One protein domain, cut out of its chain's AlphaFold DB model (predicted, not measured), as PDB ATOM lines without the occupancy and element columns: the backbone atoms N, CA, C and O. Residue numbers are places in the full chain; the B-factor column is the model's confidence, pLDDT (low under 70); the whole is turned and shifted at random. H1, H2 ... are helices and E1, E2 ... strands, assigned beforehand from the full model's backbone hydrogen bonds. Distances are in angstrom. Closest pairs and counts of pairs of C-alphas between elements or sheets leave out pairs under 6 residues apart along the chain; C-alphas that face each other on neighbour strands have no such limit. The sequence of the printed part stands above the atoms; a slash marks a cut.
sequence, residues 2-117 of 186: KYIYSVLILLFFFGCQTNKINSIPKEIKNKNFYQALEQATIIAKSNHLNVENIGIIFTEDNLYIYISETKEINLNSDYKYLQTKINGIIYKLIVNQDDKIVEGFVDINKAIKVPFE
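This is residues 2 to 117 of the 186 residues of an uncharacterized protein of Empedobacter falsenii (UniProt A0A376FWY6). A strongly twisted sheet of six strands curls round one long helix, H1, while short H2 only grazes the sheet. The printed part has 116 residues, with two named helices and six named strands in the order E1 H1 E2 E3 E4 E5 H2 E6; the mixed sheet runs E1 E3 E2 E5 E4 E6. The class is mixed, helices and strands, with under half of the residues in named elements. It is compact, with a radius of gyration of the C-alphas of 13.6 A and spans of 42 by 34 by 27 A.

Edge strand E1, residues 6 to 10, is antiparallel to E3, residues 63 to 68, at 157 degrees; N 7 and O 67, 3.0 A apart, are within hydrogen-bond range. H1, residues 31 to 46, is on one face of the sheet, two layers; the closest C-alphas of H1 and E3 are those of Ala 40 and Ile 65, 7.2 A. E2, residues 53 to 58, forms an antiparallel hairpin with E3 (N 55 and O 66, 2.9 A). E2 is parallel to E5, residues 89 to 95, at 39 degrees (N 94 and O 54, 2.7 A). E4, residues 79 to 86, forms an antiparallel hairpin with E5 (N 93 and O 82, 2.8 A). Edge strand E6, residues 112 to 114, is antiparallel to E4 (N 81 and O 112, 2.9 A). H2, residues 99 to 102, only grazes the sheet. Two split strand-helix-strand units, same-way strands with another between them, are E1, H1, E2 and E5, H2, E6, both with right-handed crossovers. In H1 every O i to N i+4 pair is within range; H2 is too short for one.

E1 begins at C-alpha 6 (7.315, -11.845, 51.965). H1 measures 22.6 A, E2 16.8 A, E3 16.4 A, E4 21.0 A and E5 18.5 A. E6 ends at C-alpha 114 (-6.482, -18.626, 64.802).

The C-alphas farthest apart, of Lys 20 and Glu 117, are 42.3 A apart. The printed part has no cut; the E1 to H1 link is long, 20 residues. Mean pLDDT of the printed part is 74.5, with residues 2 to 22, 47, 58 to 64 and 70 to 77 under 70.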
ATOM      1  N   LYS A   2      16.067 -18.418  58.398       22.41
ATOM      2  CA  LYS A   2      15.506 -18.131  57.070       22.41
ATOM      3  C   LYS A   2      14.785 -16.788  57.175       22.41
ATOM      4  O   LYS A   2      13.909 -16.642  58.023       22.41
ATOM      5  N   TYR A   3      15.246 -15.806  56.413       25.39
ATOM      6  CA  TYR A   3      14.617 -14.497  56.326       25.39
ATOM      7  C   TYR A   3      13.187 -14.676  55.803       25.39
ATOM      8  O   TYR A   3      12.944 -15.524  54.947       25.39
ATOM      9  N   ILE A   4      12.243 -13.933  56.377       30.20
ATOM     10  CA  ILE A   4      10.868 -13.848  55.887       30.20
ATOM     11  C   ILE A   4      10.947 -13.076  54.567       30.20
ATOM     12  O   ILE A   4      10.976 -11.851  54.577       30.20
ATOM     13  N   TYR A   5      11.080 -13.779  53.446       27.42
ATOM     14  CA  TYR A   5      10.861 -13.188  52.131       27.42
ATOM     15  C   TYR A   5       9.350 -13.189  51.897       27.42
ATOM     16  O   TYR A   5       8.783 -14.147  51.374       27.42
ATOM     17  N   SER A   6       8.680 -12.146  52.384       32.94
ATOM     18  CA  SER A   6       7.315 -11.845  51.965       32.94
ATOM     19  C   SER A   6       7.422 -11.082  50.653       32.94
ATOM     20  O   SER A   6       7.825  -9.923  50.649       32.94
ATOM     21  N   VAL A   7       7.112 -11.731  49.532       35.75
ATOM     22  CA  VAL A   7       7.011 -11.033  48.248       35.75
ATOM     23  C   VAL A   7       5.573 -10.548  48.117       35.75
ATOM     24  O   VAL A   7       4.634 -11.345  48.035       35.75
ATOM     25  N   LEU A   8       5.398  -9.229  48.156       39.53
ATOM     26  CA  LEU A   8       4.126  -8.576  47.870       39.53
ATOM     27  C   LEU A   8       3.900  -8.640  46.353       39.53
ATOM     28  O   LEU A   8       4.578  -7.950  45.597       39.53
ATOM     29  N   ILE A   9       2.971  -9.481  45.899       42.75
ATOM     30  CA  ILE A   9       2.571  -9.555  44.491       42.75
ATOM     31  C   ILE A   9       1.259  -8.771  44.344       42.75
ATOM     32  O   ILE A   9       0.161  -9.272  44.590       42.75
ATOM     33  N   LEU A  10       1.369  -7.503  43.949       40.38
ATOM     34  CA  LEU A  10       0.215  -6.665  43.621       40.38
ATOM     35  C   LEU A  10      -0.426  -7.129  42.304       40.38
ATOM     36  O   LEU A  10       0.068  -6.832  41.223       40.38
ATOM     37  N   LEU A  11      -1.537  -7.859  42.363       42.31
ATOM     38  CA  LEU A  11      -2.298  -8.202  41.163       42.31
ATOM     39  C   LEU A  11      -3.438  -7.205  40.994       42.31
ATOM     40  O   LEU A  11      -4.539  -7.407  41.505       42.31
ATOM     41  N   PHE A  12      -3.178  -6.130  40.246       36.78
ATOM     42  CA  PHE A  12      -4.257  -5.289  39.748       36.78
ATOM     43  C   PHE A  12      -5.127  -6.124  38.807       36.78
ATOM     44  O   PHE A  12      -4.650  -6.747  37.853       36.78
ATOM     45  N   PHE A  13      -6.422  -6.172  39.111       46.16
ATOM     46  CA  PHE A  13      -7.416  -6.758  38.227       46.16
ATOM     47  C   PHE A  13      -7.331  -6.100  36.838       46.16
ATOM     48  O   PHE A  13      -6.919  -4.955  36.710       46.16
ATOM     49  N   PHE A  14      -7.785  -6.835  35.821       37.12
ATOM     50  CA  PHE A  14      -7.884  -6.463  34.401       37.12
ATOM     51  C   PHE A  14      -6.648  -6.759  33.535       37.12
ATOM     52  O   PHE A  14      -5.903  -5.869  33.150       37.12
ATOM     53  N   GLY A  15      -6.527  -8.008  33.056       33.69
ATOM     54  CA  GLY A  15      -6.002  -8.160  31.690       33.69
ATOM     55  C   GLY A  15      -5.486  -9.517  31.227       33.69
ATOM     56  O   GLY A  15      -5.575  -9.794  30.033       33.69
ATOM     57  N   CYS A  16      -4.978 -10.395  32.092       37.28
ATOM     58  CA  CYS A  16      -4.354 -11.627  31.597       37.28
ATOM     59  C   CYS A  16      -5.340 -12.799  31.530       37.28
ATOM     60  O   CYS A  16      -5.534 -13.542  32.491       37.28
ATOM     61  N   GLN A  17      -5.932 -12.989  30.348       44.50
ATOM     62  CA  GLN A  17      -6.538 -14.258  29.953       44.50
ATOM     63  C   GLN A  17      -5.443 -15.320  29.813       44.50
ATOM     64  O   GLN A  17      -4.803 -15.420  28.769       44.50
ATOM     65  N   THR A  18      -5.256 -16.164  30.822       46.12
ATOM     66  CA  THR A  18      -4.588 -17.450  30.608       46.12
ATOM     67  C   THR A  18      -5.423 -18.597  31.165       46.12
ATOM     68  O   THR A  18      -5.862 -18.593  32.309       46.12
ATOM     69  N   ASN A  19      -5.631 -19.566  30.270       50.03
ATOM     70  CA  ASN A  19      -6.223 -20.892  30.421       50.03
ATOM     71  C   ASN A  19      -7.687 -20.993  30.891       50.03
ATOM     72  O   ASN A  19      -8.165 -20.342  31.815       50.03
ATOM     73  N   LYS A  20      -8.426 -21.887  30.218       52.56
ATOM     74  CA  LYS A  20      -9.752 -22.338  30.645       52.56
ATOM     75  C   LYS A  20      -9.628 -22.957  32.039       52.56
ATOM     76  O   LYS A  20      -9.253 -24.119  32.165       52.56
ATOM     77  N   ILE A  21      -9.981 -22.204  33.076       61.34
ATOM     78  CA  ILE A  21     -10.285 -22.799  34.376       61.34
ATOM     79  C   ILE A  21     -11.527 -23.658  34.194       61.34
ATOM     80  O   ILE A  21     -12.616 -23.138  33.929       61.34
ATOM     81  N   ASN A  22     -11.336 -24.967  34.323       62.75
ATOM     82  CA  ASN A  22     -12.411 -25.948  34.229       62.75
ATOM     83  C   ASN A  22     -13.257 -25.978  35.512       62.75
ATOM     84  O   ASN A  22     -14.456 -26.234  35.442       62.75
ATOM     85  N   SER A  23     -12.662 -25.673  36.671       80.50
ATOM     86  CA  SER A  23     -13.357 -25.544  37.955       80.50
ATOM     87  C   SER A  23     -12.517 -24.761  38.969       80.50
ATOM     88  O   SER A  23     -11.291 -24.823  38.935       80.50
ATOM     89  N   ILE A  24     -13.184 -24.030  39.868       90.31
ATOM     90  CA  ILE A  24     -12.555 -23.426  41.052       90.31
ATOM     91  C   ILE A  24     -12.827 -24.298  42.287       90.31
ATOM     92  O   ILE A  24     -13.836 -25.012  42.309       90.31
ATOM     93  N   PRO A  25     -11.957 -24.273  43.312       92.88
ATOM     94  CA  PRO A  25     -12.200 -24.983  44.561       92.88
ATOM     95  C   PRO A  25     -13.496 -24.533  45.249       92.88
ATOM     96  O   PRO A  25     -13.894 -23.377  45.148       92.88
ATOM     97  N   LYS A  26     -14.155 -25.439  45.981       92.38
ATOM     98  CA  LYS A  26     -15.492 -25.222  46.585       92.38
ATOM     99  C   LYS A  26     -15.529 -24.147  47.680       92.38
ATOM    100  O   LYS A  26     -16.601 -23.777  48.156       92.38
ATOM    101  N   GLU A  27     -14.371 -23.778  48.197       93.81
ATOM    102  CA  GLU A  27     -14.162 -22.725  49.184       93.81
ATOM    103  C   GLU A  27     -13.918 -21.356  48.538       93.81
ATOM    104  O   GLU A  27     -13.953 -20.348  49.238       93.81
ATOM    105  N   ILE A  28     -13.728 -21.305  47.217       93.50
ATOM    106  CA  ILE A  28     -13.591 -20.072  46.448       93.50
ATOM    107  C   ILE A  28     -14.896 -19.813  45.691       93.50
ATOM    108  O   ILE A  28     -15.412 -20.684  44.994       93.50
ATOM    109  N   LYS A  29     -15.448 -18.606  45.832       92.44
ATOM    110  CA  LYS A  29     -16.730 -18.206  45.223       92.44
ATOM    111  C   LYS A  29     -16.553 -17.409  43.935       92.44
ATOM    112  O   LYS A  29     -17.441 -17.406  43.087       92.44
ATOM    113  N   ASN A  30     -15.412 -16.739  43.779       89.38
ATOM    114  CA  ASN A  30     -15.151 -15.846  42.659       89.38
ATOM    115  C   ASN A  30     -14.061 -16.415  41.736       89.38
ATOM    116  O   ASN A  30     -12.933 -16.676  42.152       89.38
ATOM    117  N   LYS A  31     -14.401 -16.585  40.452       86.62
ATOM    118  CA  LYS A  31     -13.491 -17.147  39.445       86.62
ATOM    119  C   LYS A  31     -12.292 -16.246  39.152       86.62
ATOM    120  O   LYS A  31     -11.184 -16.754  39.021       86.62
ATOM    121  N   ASN A  32     -12.504 -14.936  39.061       82.12
ATOM    122  CA  ASN A  32     -11.433 -13.986  38.760       82.12
ATOM    123  C   ASN A  32     -10.456 -13.885  39.939       82.12
ATOM    124  O   ASN A  32      -9.250 -13.802  39.745       82.12
ATOM    125  N   PHE A  33     -10.966 -13.978  41.167       87.50
ATOM    126  CA  PHE A  33     -10.129 -14.083  42.358       87.50
ATOM    127  C   PHE A  33      -9.266 -15.353  42.343       87.50
ATOM    128  O   PHE A  33      -8.062 -15.279  42.566       87.50
ATOM    129  N   TYR A  34      -9.844 -16.508  41.996       90.56
ATOM    130  CA  TYR A  34      -9.064 -17.739  41.841       90.56
ATOM    131  C   TYR A  34      -7.989 -17.620  40.744       90.56
ATOM    132  O   TYR A  34      -6.869 -18.080  40.946       90.56
ATOM    133  N   GLN A  35      -8.287 -16.946  39.624       82.69
ATOM    134  CA  GLN A  35      -7.290 -16.644  38.583       82.69
ATOM    135  C   GLN A  35      -6.121 -15.826  39.119       82.69
ATOM    136  O   GLN A  35      -4.974 -16.136  38.806       82.69
ATOM    137  N   ALA A  36      -6.401 -14.809  39.936       81.38
ATOM    138  CA  ALA A  36      -5.361 -13.998  40.554       81.38
ATOM    139  C   ALA A  36      -4.470 -14.853  41.471       81.38
ATOM    140  O   ALA A  36      -3.247 -14.803  41.371       81.38
ATOM    141  N   LEU A  37      -5.061 -15.723  42.298       88.81
ATOM    142  CA  LEU A  37      -4.290 -16.652  43.132       88.81
ATOM    143  C   LEU A  37      -3.430 -17.617  42.293       88.81
ATOM    144  O   LEU A  37      -2.256 -17.829  42.603       88.81
ATOM    145  N   GLU A  38      -3.976 -18.177  41.208       87.19
ATOM    146  CA  GLU A  38      -3.211 -19.020  40.278       87.19
ATOM    147  C   GLU A  38      -2.028 -18.261  39.673       87.19
ATOM    148  O   GLU A  38      -0.904 -18.761  39.708       87.19
ATOM    149  N   GLN A  39      -2.254 -17.043  39.183       78.44
ATOM    150  CA  GLN A  39      -1.200 -16.201  38.617       78.44
ATOM    151  C   GLN A  39      -0.118 -15.871  39.647       78.44
ATOM    152  O   GLN A  39       1.061 -16.052  39.349       78.44
ATOM    153  N   ALA A  40      -0.496 -15.493  40.872       77.56
ATOM    154  CA  ALA A  40       0.458 -15.209  41.943       77.56
ATOM    155  C   ALA A  40       1.359 -16.418  42.240       77.56
ATOM    156  O   ALA A  40       2.577 -16.277  42.339       77.56
ATOM    157  N   THR A  41       0.787 -17.625  42.321       82.88
ATOM    158  CA  THR A  41       1.578 -18.845  42.572       82.88
ATOM    159  C   THR A  41       2.490 -19.216  41.401       82.88
ATOM    160  O   THR A  41       3.600 -19.701  41.623       82.88
ATOM    161  N   ILE A  42       2.065 -18.963  40.157       79.19
ATOM    162  CA  ILE A  42       2.893 -19.169  38.961       79.19
ATOM    163  C   ILE A  42       4.083 -18.204  38.960       79.19
ATOM    164  O   ILE A  42       5.211 -18.661  38.783       79.19
ATOM    165  N   ILE A  43       3.842 -16.909  39.202       71.50
ATOM    166  CA  ILE A  43       4.884 -15.871  39.273       71.50
ATOM    167  C   ILE A  43       5.868 -16.176  40.407       71.50
ATOM    168  O   ILE A  43       7.083 -16.116  40.225       71.50
ATOM    169  N   ALA A  44       5.365 -16.557  41.582       74.12
ATOM    170  CA  ALA A  44       6.223 -16.927  42.701       74.12
ATOM    171  C   ALA A  44       7.127 -18.122  42.353       74.12
ATOM    172  O   ALA A  44       8.331 -18.100  42.607       74.12
ATOM    173  N   LYS A  45       6.565 -19.144  41.697       77.50
ATOM    174  CA  LYS A  45       7.316 -20.327  41.270       77.50
ATOM    175  C   LYS A  45       8.355 -20.011  40.191       77.50
ATOM    176  O   LYS A  45       9.445 -20.580  40.246       77.50
ATOM    177  N   SER A  46       8.045 -19.146  39.220       73.50
ATOM    178  CA  SER A  46       9.022 -18.732  38.197       73.50
ATOM    179  C   SER A  46      10.192 -17.961  38.802       73.50
ATOM    180  O   SER A  46      11.300 -18.059  38.293       73.50
ATOM    181  N   ASN A  47       9.957 -17.280  39.924       66.06
ATOM    182  CA  ASN A  47      10.974 -16.598  40.723       66.06
ATOM    183  C   ASN A  47      11.623 -17.496  41.793       66.06
ATOM    184  O   ASN A  47      12.281 -17.003  42.703       66.06
ATOM    185  N   HIS A  48      11.456 -18.820  41.695       76.44
ATOM    186  CA  HIS A  48      12.053 -19.806  42.603       76.44
ATOM    187  C   HIS A  48      11.665 -19.658  44.087       76.44
ATOM    188  O   HIS A  48      12.391 -20.141  44.957       76.44
ATOM    189  N   LEU A  49      10.505 -19.062  44.381       72.62
ATOM    190  CA  LEU A  49       9.970 -18.963  45.741       72.62
ATOM    191  C   LEU A  49       9.223 -20.245  46.126       72.62
ATOM    192  O   LEU A  49       8.364 -20.737  45.383       72.62
ATOM    193  N   ASN A  50       9.501 -20.771  47.319       78.75
ATOM    194  CA  ASN A  50       8.777 -21.899  47.892       78.75
ATOM    195  C   ASN A  50       7.567 -21.415  48.700       78.75
ATOM    196  O   ASN A  50       7.628 -21.284  49.921       78.75
ATOM    197  N   VAL A  51       6.464 -21.156  48.002       80.38
ATOM    198  CA  VAL A  51       5.221 -20.650  48.599       80.38
ATOM    199  C   VAL A  51       4.632 -21.641  49.602       80.38
ATOM    200  O   VAL A  51       4.252 -22.751  49.235       80.38
ATOM    201  N   GLU A  52       4.484 -21.208  50.849       84.12
ATOM    202  CA  GLU A  52       3.807 -21.956  51.917       84.12
ATOM    203  C   GLU A  52       2.440 -21.330  52.231       84.12
ATOM    204  O   GLU A  52       1.431 -22.028  52.360       84.12
ATOM    205  N   ASN A  53       2.391 -19.996  52.294       85.19
ATOM    206  CA  ASN A  53       1.189 -19.235  52.609       85.19
ATOM    207  C   ASN A  53       0.934 -18.162  51.551       85.19
ATOM    208  O   ASN A  53       1.861 -17.551  51.017       85.19
ATOM    209  N   ILE A  54      -0.344 -17.921  51.288       89.12
ATOM    210  CA  ILE A  54      -0.821 -16.831  50.443       89.12
ATOM    211  C   ILE A  54      -1.727 -16.002  51.324       89.12
ATOM    212  O   ILE A  54      -2.604 -16.581  51.952       89.12
ATOM    213  N   GLY A  55      -1.599 -14.690  51.373       86.00
ATOM    214  CA  GLY A  55      -2.659 -13.913  51.993       86.00
ATOM    215  C   GLY A  55      -3.143 -12.765  51.159       86.00
ATOM    216  O   GLY A  55      -2.554 -12.402  50.143       86.00
ATOM    217  N   ILE A  56      -4.318 -12.306  51.560       84.19
ATOM    218  CA  ILE A  56      -5.172 -11.467  50.739       84.19
ATOM    219  C   ILE A  56      -5.601 -10.250  51.524       84.19
ATOM    220  O   ILE A  56      -5.985 -10.349  52.691       84.19
ATOM    221  N   ILE A  57      -5.515  -9.108  50.856       75.44
ATOM    222  CA  ILE A  57      -6.001  -7.837  51.365       75.44
ATOM    223  C   ILE A  57      -6.830  -7.198  50.258       75.44
ATOM    224  O   ILE A  57      -6.327  -6.922  49.174       75.44
ATOM    225  N   PHE A  58      -8.105  -6.977  50.531       67.88
ATOM    226  CA  PHE A  58      -8.996  -6.186  49.701       67.88
ATOM    227  C   PHE A  58      -9.035  -4.751  50.221       67.88
ATOM    228  O   PHE A  58      -9.180  -4.511  51.419       67.88
ATOM    229  N   THR A  59      -8.930  -3.801  49.310       64.81
ATOM    230  CA  THR A  59      -9.241  -2.383  49.528       64.81
ATOM    231  C   THR A  59     -10.480  -2.036  48.706       64.81
ATOM    232  O   THR A  59     -11.016  -2.919  48.036       64.81
ATOM    233  N   GLU A  60     -10.944  -0.786  48.748       52.84
ATOM    234  CA  GLU A  60     -12.134  -0.360  47.991       52.84
ATOM    235  C   GLU A  60     -12.039  -0.728  46.502       52.84
ATOM    236  O   GLU A  60     -12.992  -1.281  45.955       52.84
ATOM    237  N   ASP A  61     -10.861  -0.545  45.894       54.28
ATOM    238  CA  ASP A  61     -10.670  -0.752  44.454       54.28
ATOM    239  C   ASP A  61      -9.716  -1.901  44.089       54.28
ATOM    240  O   ASP A  61      -9.674  -2.325  42.933       54.28
ATOM    241  N   ASN A  62      -8.939  -2.428  45.043       60.06
ATOM    242  CA  ASN A  62      -7.805  -3.307  44.730       60.06
ATOM    243  C   ASN A  62      -7.740  -4.574  45.585       60.06
ATOM    244  O   ASN A  62      -8.114  -4.573  46.759       60.06
ATOM    245  N   LEU A  63      -7.170  -5.631  45.003       67.81
ATOM    246  CA  LEU A  63      -6.746  -6.848  45.690       67.81
ATOM    247  C   LEU A  63      -5.221  -6.911  45.725       67.81
ATOM    248  O   LEU A  63      -4.558  -6.865  44.692       67.81
ATOM    249  N   TYR A  64      -4.687  -7.124  46.914       68.50
ATOM    250  CA  TYR A  64      -3.278  -7.375  47.154       68.50
ATOM    251  C   TYR A  64      -3.106  -8.840  47.550       68.50
ATOM    252  O   TYR A  64      -3.836  -9.343  48.412       68.50
ATOM    253  N   ILE A  65      -2.145  -9.523  46.924       76.31
ATOM    254  CA  ILE A  65      -1.796 -10.909  47.236       76.31
ATOM    255  C   ILE A  65      -0.349 -10.946  47.725       76.31
ATOM    256  O   ILE A  65       0.582 -10.623  46.994       76.31
ATOM    257  N   TYR A  66      -0.136 -11.366  48.966       74.25
ATOM    258  CA  TYR A  66       1.207 -11.587  49.492       74.25
ATOM    259  C   TYR A  66       1.545 -13.071  49.492       74.25
ATOM    260  O   TYR A  66       0.743 -13.914  49.902       74.25
ATOM    261  N   ILE A  67       2.751 -13.388  49.036       77.31
ATOM    262  CA  ILE A  67       3.295 -14.738  49.008       77.31
ATOM    263  C   ILE A  67       4.355 -14.851  50.099       77.31
ATOM    264  O   ILE A  67       5.273 -14.035  50.162       77.31
ATOM    265  N   SER A  68       4.235 -15.874  50.945       74.75
ATOM    266  CA  SER A  68       5.200 -16.150  52.007       74.75
ATOM    267  C   SER A  68       5.749 -17.572  51.916       74.75
ATOM    268  O   SER A  68       5.000 -18.541  51.760       74.75
ATOM    269  N   GLU A  69       7.068 -17.695  52.079       74.75
ATOM    270  CA  GLU A  69       7.783 -18.969  52.252       74.75
ATOM    271  C   GLU A  69       7.835 -19.436  53.719       74.75
ATOM    272  O   GLU A  69       8.407 -20.484  54.041       74.75
ATOM    273  N   THR A  70       7.287 -18.645  54.648       68.00
ATOM    274  CA  THR A  70       7.244 -19.010  56.066       68.00
ATOM    275  C   THR A  70       6.154 -20.041  56.291       68.00
ATOM    276  O   THR A  70       5.053 -19.890  55.790       68.00
ATOM    277  N   LYS A  71       6.427 -21.088  57.076       69.50
ATOM    278  CA  LYS A  71       5.395 -22.063  57.480       69.50
ATOM    279  C   LYS A  71       4.505 -21.533  58.597       69.50
ATOM    280  O   LYS A  71       3.312 -21.839  58.650       69.50
ATOM    281  N   GLU A  72       5.110 -20.751  59.481       66.62
ATOM    282  CA  GLU A  72       4.451 -20.074  60.586       66.62
ATOM    283  C   GLU A  72       4.018 -18.677  60.145       66.62
ATOM    284  O   GLU A  72       4.758 -17.960  59.463       66.62
ATOM    285  N   ILE A  73       2.793 -18.325  60.522       69.25
ATOM    286  CA  ILE A  73       2.195 -17.011  60.309       69.25
ATOM    287  C   ILE A  73       2.134 -16.379  61.683       69.25
ATOM    288  O   ILE A  73       1.454 -16.901  62.563       69.25
ATOM    289  N   ASN A  74       2.876 -15.295  61.866       65.94
ATOM    290  CA  ASN A  74       2.861 -14.536  63.102       65.94
ATOM    291  C   ASN A  74       2.239 -13.175  62.797       65.94
ATOM    292  O   ASN A  74       2.911 -12.282  62.284       65.94
ATOM    293  N   LEU A  75       0.926 -13.083  62.996       68.12
ATOM    294  CA  LEU A  75       0.182 -11.834  62.894       68.12
ATOM    295  C   LEU A  75      -0.098 -11.341  64.310       68.12
ATOM    296  O   LEU A  75      -0.512 -12.125  65.160       68.12
ATOM    297  N   ASN A  76       0.063 -10.038  64.543       68.19
ATOM    298  CA  ASN A  76      -0.244  -9.398  65.830       68.19
ATOM    299  C   ASN A  76      -1.759  -9.191  66.037       68.19
ATOM    300  O   ASN A  76      -2.190  -8.204  66.633       68.19
ATOM    301  N   SER A  77      -2.581 -10.062  65.461       69.06
ATOM    302  CA  SER A  77      -4.035  -9.989  65.503       69.06
ATOM    303  C   SER A  77      -4.640 -11.362  65.254       69.06
ATOM    304  O   SER A  77      -4.019 -12.228  64.629       69.06
ATOM    305  N   ASP A  78      -5.871 -11.556  65.734       80.25
ATOM    306  CA  ASP A  78      -6.692 -12.689  65.319       80.25
ATOM    307  C   ASP A  78      -6.704 -12.746  63.793       80.25
ATOM    308  O   ASP A  78      -6.876 -11.725  63.126       80.25
ATOM    309  N   TYR A  79      -6.576 -13.944  63.236       87.00
ATOM    310  CA  TYR A  79      -6.706 -14.126  61.800       87.00
ATOM    311  C   TYR A  79      -7.462 -15.407  61.481       87.00
ATOM    312  O   TYR A  79      -7.715 -16.267  62.331       87.00
ATOM    313  N   LYS A  80      -7.863 -15.530  60.222       91.44
ATOM    314  CA  LYS A  80      -8.488 -16.734  59.689       91.44
ATOM    315  C   LYS A  80      -7.652 -17.249  58.539       91.44
ATOM    316  O   LYS A  80      -6.980 -16.486  57.850       91.44
ATOM    317  N   TYR A  81      -7.711 -18.549  58.296       93.69
ATOM    318  CA  TYR A  81      -7.202 -19.077  57.044       93.69
ATOM    319  C   TYR A  81      -8.101 -20.146  56.452       93.69
ATOM    320  O   TYR A  81      -8.752 -20.918  57.156       93.69
ATOM    321  N   LEU A  82      -8.099 -20.205  55.127       94.62
ATOM    322  CA  LEU A  82      -8.752 -21.242  54.344       94.62
ATOM    323  C   LEU A  82      -7.686 -22.126  53.721       94.62
ATOM    324  O   LEU A  82      -6.701 -21.633  53.181       94.62
ATOM    325  N   GLN A  83      -7.876 -23.437  53.767       94.62
ATOM    326  CA  GLN A  83      -7.068 -24.319  52.938       94.62
ATOM    327  C   GLN A  83      -7.662 -24.341  51.543       94.62
ATOM    328  O   GLN A  83      -8.836 -24.677  51.387       94.62
ATOM    329  N   THR A  84      -6.850 -24.001  50.545       93.56
ATOM    330  CA  THR A  84      -7.284 -24.060  49.155       93.56
ATOM    331  C   THR A  84      -6.269 -24.732  48.256       93.56
ATOM    332  O   THR A  84      -5.059 -24.640  48.472       93.56
ATOM    333  N   LYS A  85      -6.775 -25.467  47.263       93.62
ATOM    334  CA  LYS A  85      -5.946 -26.189  46.302       93.62
ATOM    335  C   LYS A  85      -5.800 -25.368  45.029       93.62
ATOM    336  O   LYS A  85      -6.772 -25.192  44.303       93.62
ATOM    337  N   ILE A  86      -4.579 -24.941  44.736       91.25
ATOM    338  CA  ILE A  86      -4.227 -24.174  43.537       91.25
ATOM    339  C   ILE A  86      -3.176 -24.981  42.776       91.25
ATOM    340  O   ILE A  86      -2.168 -25.390  43.352       91.25
ATOM    341  N   ASN A  87      -3.421 -25.285  41.497       87.56
ATOM    342  CA  ASN A  87      -2.487 -26.042  40.646       87.56
ATOM    343  C   ASN A  87      -1.959 -27.359  41.260       87.56
ATOM    344  O   ASN A  87      -0.815 -27.754  41.050       87.56
ATOM    345  N   GLY A  88      -2.792 -28.061  42.035       88.56
ATOM    346  CA  GLY A  88      -2.405 -29.326  42.667       88.56
ATOM    347  C   GLY A  88      -1.822 -29.201  44.076       88.56
ATOM    348  O   GLY A  88      -1.796 -30.207  44.784       88.56
ATOM    349  N   ILE A  89      -1.428 -27.998  44.501       91.19
ATOM    350  CA  ILE A  89      -0.767 -27.726  45.782       91.19
ATOM    351  C   ILE A  89      -1.779 -27.116  46.758       91.19
ATOM    352  O   ILE A  89      -2.645 -26.340  46.357       91.19
ATOM    353  N   ILE A  90      -1.706 -27.511  48.031       93.31
ATOM    354  CA  ILE A  90      -2.563 -26.976  49.093       93.31
ATOM    355  C   ILE A  90      -1.843 -25.801  49.748       93.31
ATOM    356  O   ILE A  90      -0.753 -25.977  50.284       93.31
ATOM    357  N   TYR A  91      -2.492 -24.645  49.750       92.19
ATOM    358  CA  TYR A  91      -2.013 -23.425  50.389       92.19
ATOM    359  C   TYR A  91      -2.934 -23.027  51.536       92.19
ATOM    360  O   TYR A  91      -4.140 -23.303  51.499       92.19
ATOM    361  N   LYS A  92      -2.382 -22.344  52.542       93.50
ATOM    362  CA  LYS A  92      -3.199 -21.574  53.484       93.50
ATOM    363  C   LYS A  92      -3.399 -20.177  52.909       93.50
ATOM    364  O   LYS A  92      -2.435 -19.440  52.724       93.50
ATOM    365  N   LEU A  93      -4.654 -19.851  52.633       93.25
ATOM    366  CA  LEU A  93      -5.114 -18.535  52.232       93.25
ATOM    367  C   LEU A  93      -5.442 -17.722  53.485       93.25
ATOM    368  O   LEU A  93      -6.433 -18.013  54.156       93.25
ATOM    369  N   ILE A  94      -4.594 -16.759  53.822       91.19
ATOM    370  CA  ILE A  94      -4.653 -15.980  55.057       91.19
ATOM    371  C   ILE A  94      -5.563 -14.782  54.865       91.19
ATOM    372  O   ILE A  94      -5.377 -13.976  53.954       91.19
ATOM    373  N   VAL A  95      -6.538 -14.685  55.757       87.56
ATOM    374  CA  VAL A  95      -7.591 -13.684  55.771       87.56
ATOM    375  C   VAL A  95      -7.505 -12.934  57.093       87.56
ATOM    376  O   VAL A  95      -7.793 -13.494  58.152       87.56
ATOM    377  N   ASN A  96      -7.094 -11.671  57.025       80.38
ATOM    378  CA  ASN A  96      -6.977 -10.784  58.184       80.38
ATOM    379  C   ASN A  96      -7.784  -9.495  57.960       80.38
ATOM    380  O   ASN A  96      -7.236  -8.396  57.950       80.38
ATOM    381  N   GLN A  97      -9.076  -9.651  57.654       78.81
ATOM    382  CA  GLN A  97     -10.010  -8.562  57.346       78.81
ATOM    383  C   GLN A  97     -11.436  -8.928  57.777       78.81
ATOM    384  O   GLN A  97     -11.706 -10.084  58.105       78.81
ATOM    385  N   ASP A  98     -12.344  -7.947  57.755       76.88
ATOM    386  CA  ASP A  98     -13.768  -8.147  58.042       76.88
ATOM    387  C   ASP A  98     -14.385  -9.189  57.091       76.88
ATOM    388  O   ASP A  98     -14.197  -9.136  55.872       76.88
ATOM    389  N   ASP A  99     -15.156 -10.122  57.656       84.88
ATOM    390  CA  ASP A  99     -15.828 -11.197  56.922       84.88
ATOM    391  C   ASP A  99     -16.699 -10.669  55.776       84.88
ATOM    392  O   ASP A  99     -16.741 -11.287  54.713       84.88
ATOM    393  N   LYS A 100     -17.340  -9.506  55.949       82.12
ATOM    394  CA  LYS A 100     -18.190  -8.876  54.924       82.12
ATOM    395  C   LYS A 100     -17.417  -8.468  53.675       82.12
ATOM    396  O   LYS A 100     -17.976  -8.448  52.585       82.12
ATOM    397  N   ILE A 101     -16.134  -8.140  53.822       79.44
ATOM    398  CA  ILE A 101     -15.279  -7.767  52.690       79.44
ATOM    399  C   ILE A 101     -14.939  -9.017  51.871       79.44
ATOM    400  O   ILE A 101     -14.918  -8.991  50.641       79.44
ATOM    401  N   VAL A 102     -14.703 -10.142  52.547       86.06
ATOM    402  CA  VAL A 102     -14.154 -11.356  51.927       86.06
ATOM    403  C   VAL A 102     -15.211 -12.391  51.542       86.06
ATOM    404  O   VAL A 102     -14.946 -13.256  50.702       86.06
ATOM    405  N   GLU A 103     -16.427 -12.312  52.091       89.00
ATOM    406  CA  GLU A 103     -17.491 -13.301  51.874       89.00
ATOM    407  C   GLU A 103     -17.947 -13.423  50.414       89.00
ATOM    408  O   GLU A 103     -18.466 -14.476  50.028       89.00
ATOM    409  N   GLY A 104     -17.735 -12.387  49.594       87.06
ATOM    410  CA  GLY A 104     -17.996 -12.408  48.151       87.06
ATOM    411  C   GLY A 104     -16.961 -13.202  47.343       87.06
ATOM    412  O   GLY A 104     -17.232 -13.613  46.214       87.06
ATOM    413  N   PHE A 105     -15.788 -13.463  47.922       90.31
ATOM    414  CA  PHE A 105     -14.656 -14.101  47.246       90.31
ATOM    415  C   PHE A 105     -14.403 -15.519  47.743       90.31
ATOM    416  O   PHE A 105     -14.060 -16.399  46.947       90.31
ATOM    417  N   VAL A 106     -14.631 -15.761  49.034       93.06
ATOM    418  CA  VAL A 106     -14.397 -17.050  49.688       93.06
ATOM    419  C   VAL A 106     -15.570 -17.480  50.565       93.06
ATOM    420  O   VAL A 106     -16.408 -16.687  50.999       93.06
ATOM    421  N   ASP A 107     -15.648 -18.776  50.840       94.31
ATOM    422  CA  ASP A 107     -16.554 -19.338  51.836       94.31
ATOM    423  C   ASP A 107     -15.937 -19.240  53.233       94.31
ATOM    424  O   ASP A 107     -15.351 -20.194  53.742       94.31
ATOM    425  N   ILE A 108     -16.061 -18.059  53.843       90.94
ATOM    426  CA  ILE A 108     -15.444 -17.734  55.135       90.94
ATOM    427  C   ILE A 108     -15.888 -18.662  56.277       90.94
ATOM    428  O   ILE A 108     -15.140 -18.872  57.226       90.94
ATOM    429  N   ASN A 109     -17.051 -19.310  56.155       91.75
ATOM    430  CA  ASN A 109     -17.532 -20.295  57.130       91.75
ATOM    431  C   ASN A 109     -16.677 -21.571  57.168       91.75
ATOM    432  O   ASN A 109     -16.720 -22.317  58.143       91.75
ATOM    433  N   LYS A 110     -15.907 -21.841  56.106       92.94
ATOM    434  CA  LYS A 110     -14.932 -22.939  56.059       92.94
ATOM    435  C   LYS A 110     -13.560 -22.535  56.606       92.94
ATOM    436  O   LYS A 110     -12.653 -23.368  56.610       92.94
ATOM    437  N   ALA A 111     -13.378 -21.278  57.010       93.31
ATOM    438  CA  ALA A 111     -12.098 -20.786  57.489       93.31
ATOM    439  C   ALA A 111     -11.835 -21.242  58.928       93.31
ATOM    440  O   ALA A 111     -12.728 -21.274  59.773       93.31
ATOM    441  N   ILE A 112     -10.578 -21.562  59.210       94.19
ATOM    442  CA  ILE A 112     -10.102 -21.885  60.550       94.19
ATOM    443  C   ILE A 112      -9.683 -20.575  61.210       94.19
ATOM    444  O   ILE A 112      -8.821 -19.869  60.683       94.19
ATOM    445  N   LYS A 113     -10.299 -20.247  62.350       92.31
ATOM    446  CA  LYS A 113      -9.901 -19.101  63.170       92.31
ATOM    447  C   LYS A 113      -8.657 -19.459  63.980       92.31
ATOM    448  O   LYS A 113      -8.633 -20.495  64.642       92.31
ATOM    449  N   VAL A 114      -7.668 -18.577  63.951       87.00
ATOM    450  CA  VAL A 114      -6.482 -18.626  64.802       87.00
ATOM    451  C   VAL A 114      -6.534 -17.397  65.709       87.00
ATOM    452  O   VAL A 114      -6.430 -16.277  65.202       87.00
ATOM    453  N   PRO A 115      -6.794 -17.572  67.016       82.44
ATOM    454  CA  PRO A 115      -6.747 -16.457  67.947       82.44
ATOM    455  C   PRO A 115      -5.307 -15.960  68.077       82.44
ATOM    456  O   PRO A 115      -4.366 -16.757  68.056       82.44
ATOM    457  N   PHE A 116      -5.145 -14.651  68.217       77.81
ATOM    458  CA  PHE A 116      -3.880 -14.078  68.630       77.81
ATOM    459  C   PHE A 116      -3.629 -14.449  70.084       77.81
ATOM    460  O   PHE A 116      -4.404 -14.110  70.979       77.81
ATOM    461  N   GLU A 117      -2.533 -15.157  70.308       70.31
ATOM    462  CA  GLU A 117      -1.979 -15.314  71.638       70.31
ATOM    463  C   GLU A 117      -1.010 -14.159  71.839       70.31
ATOM    464  O   GLU A 117      -0.035 -14.030  71.100       70.31
TER     465      GLU A 117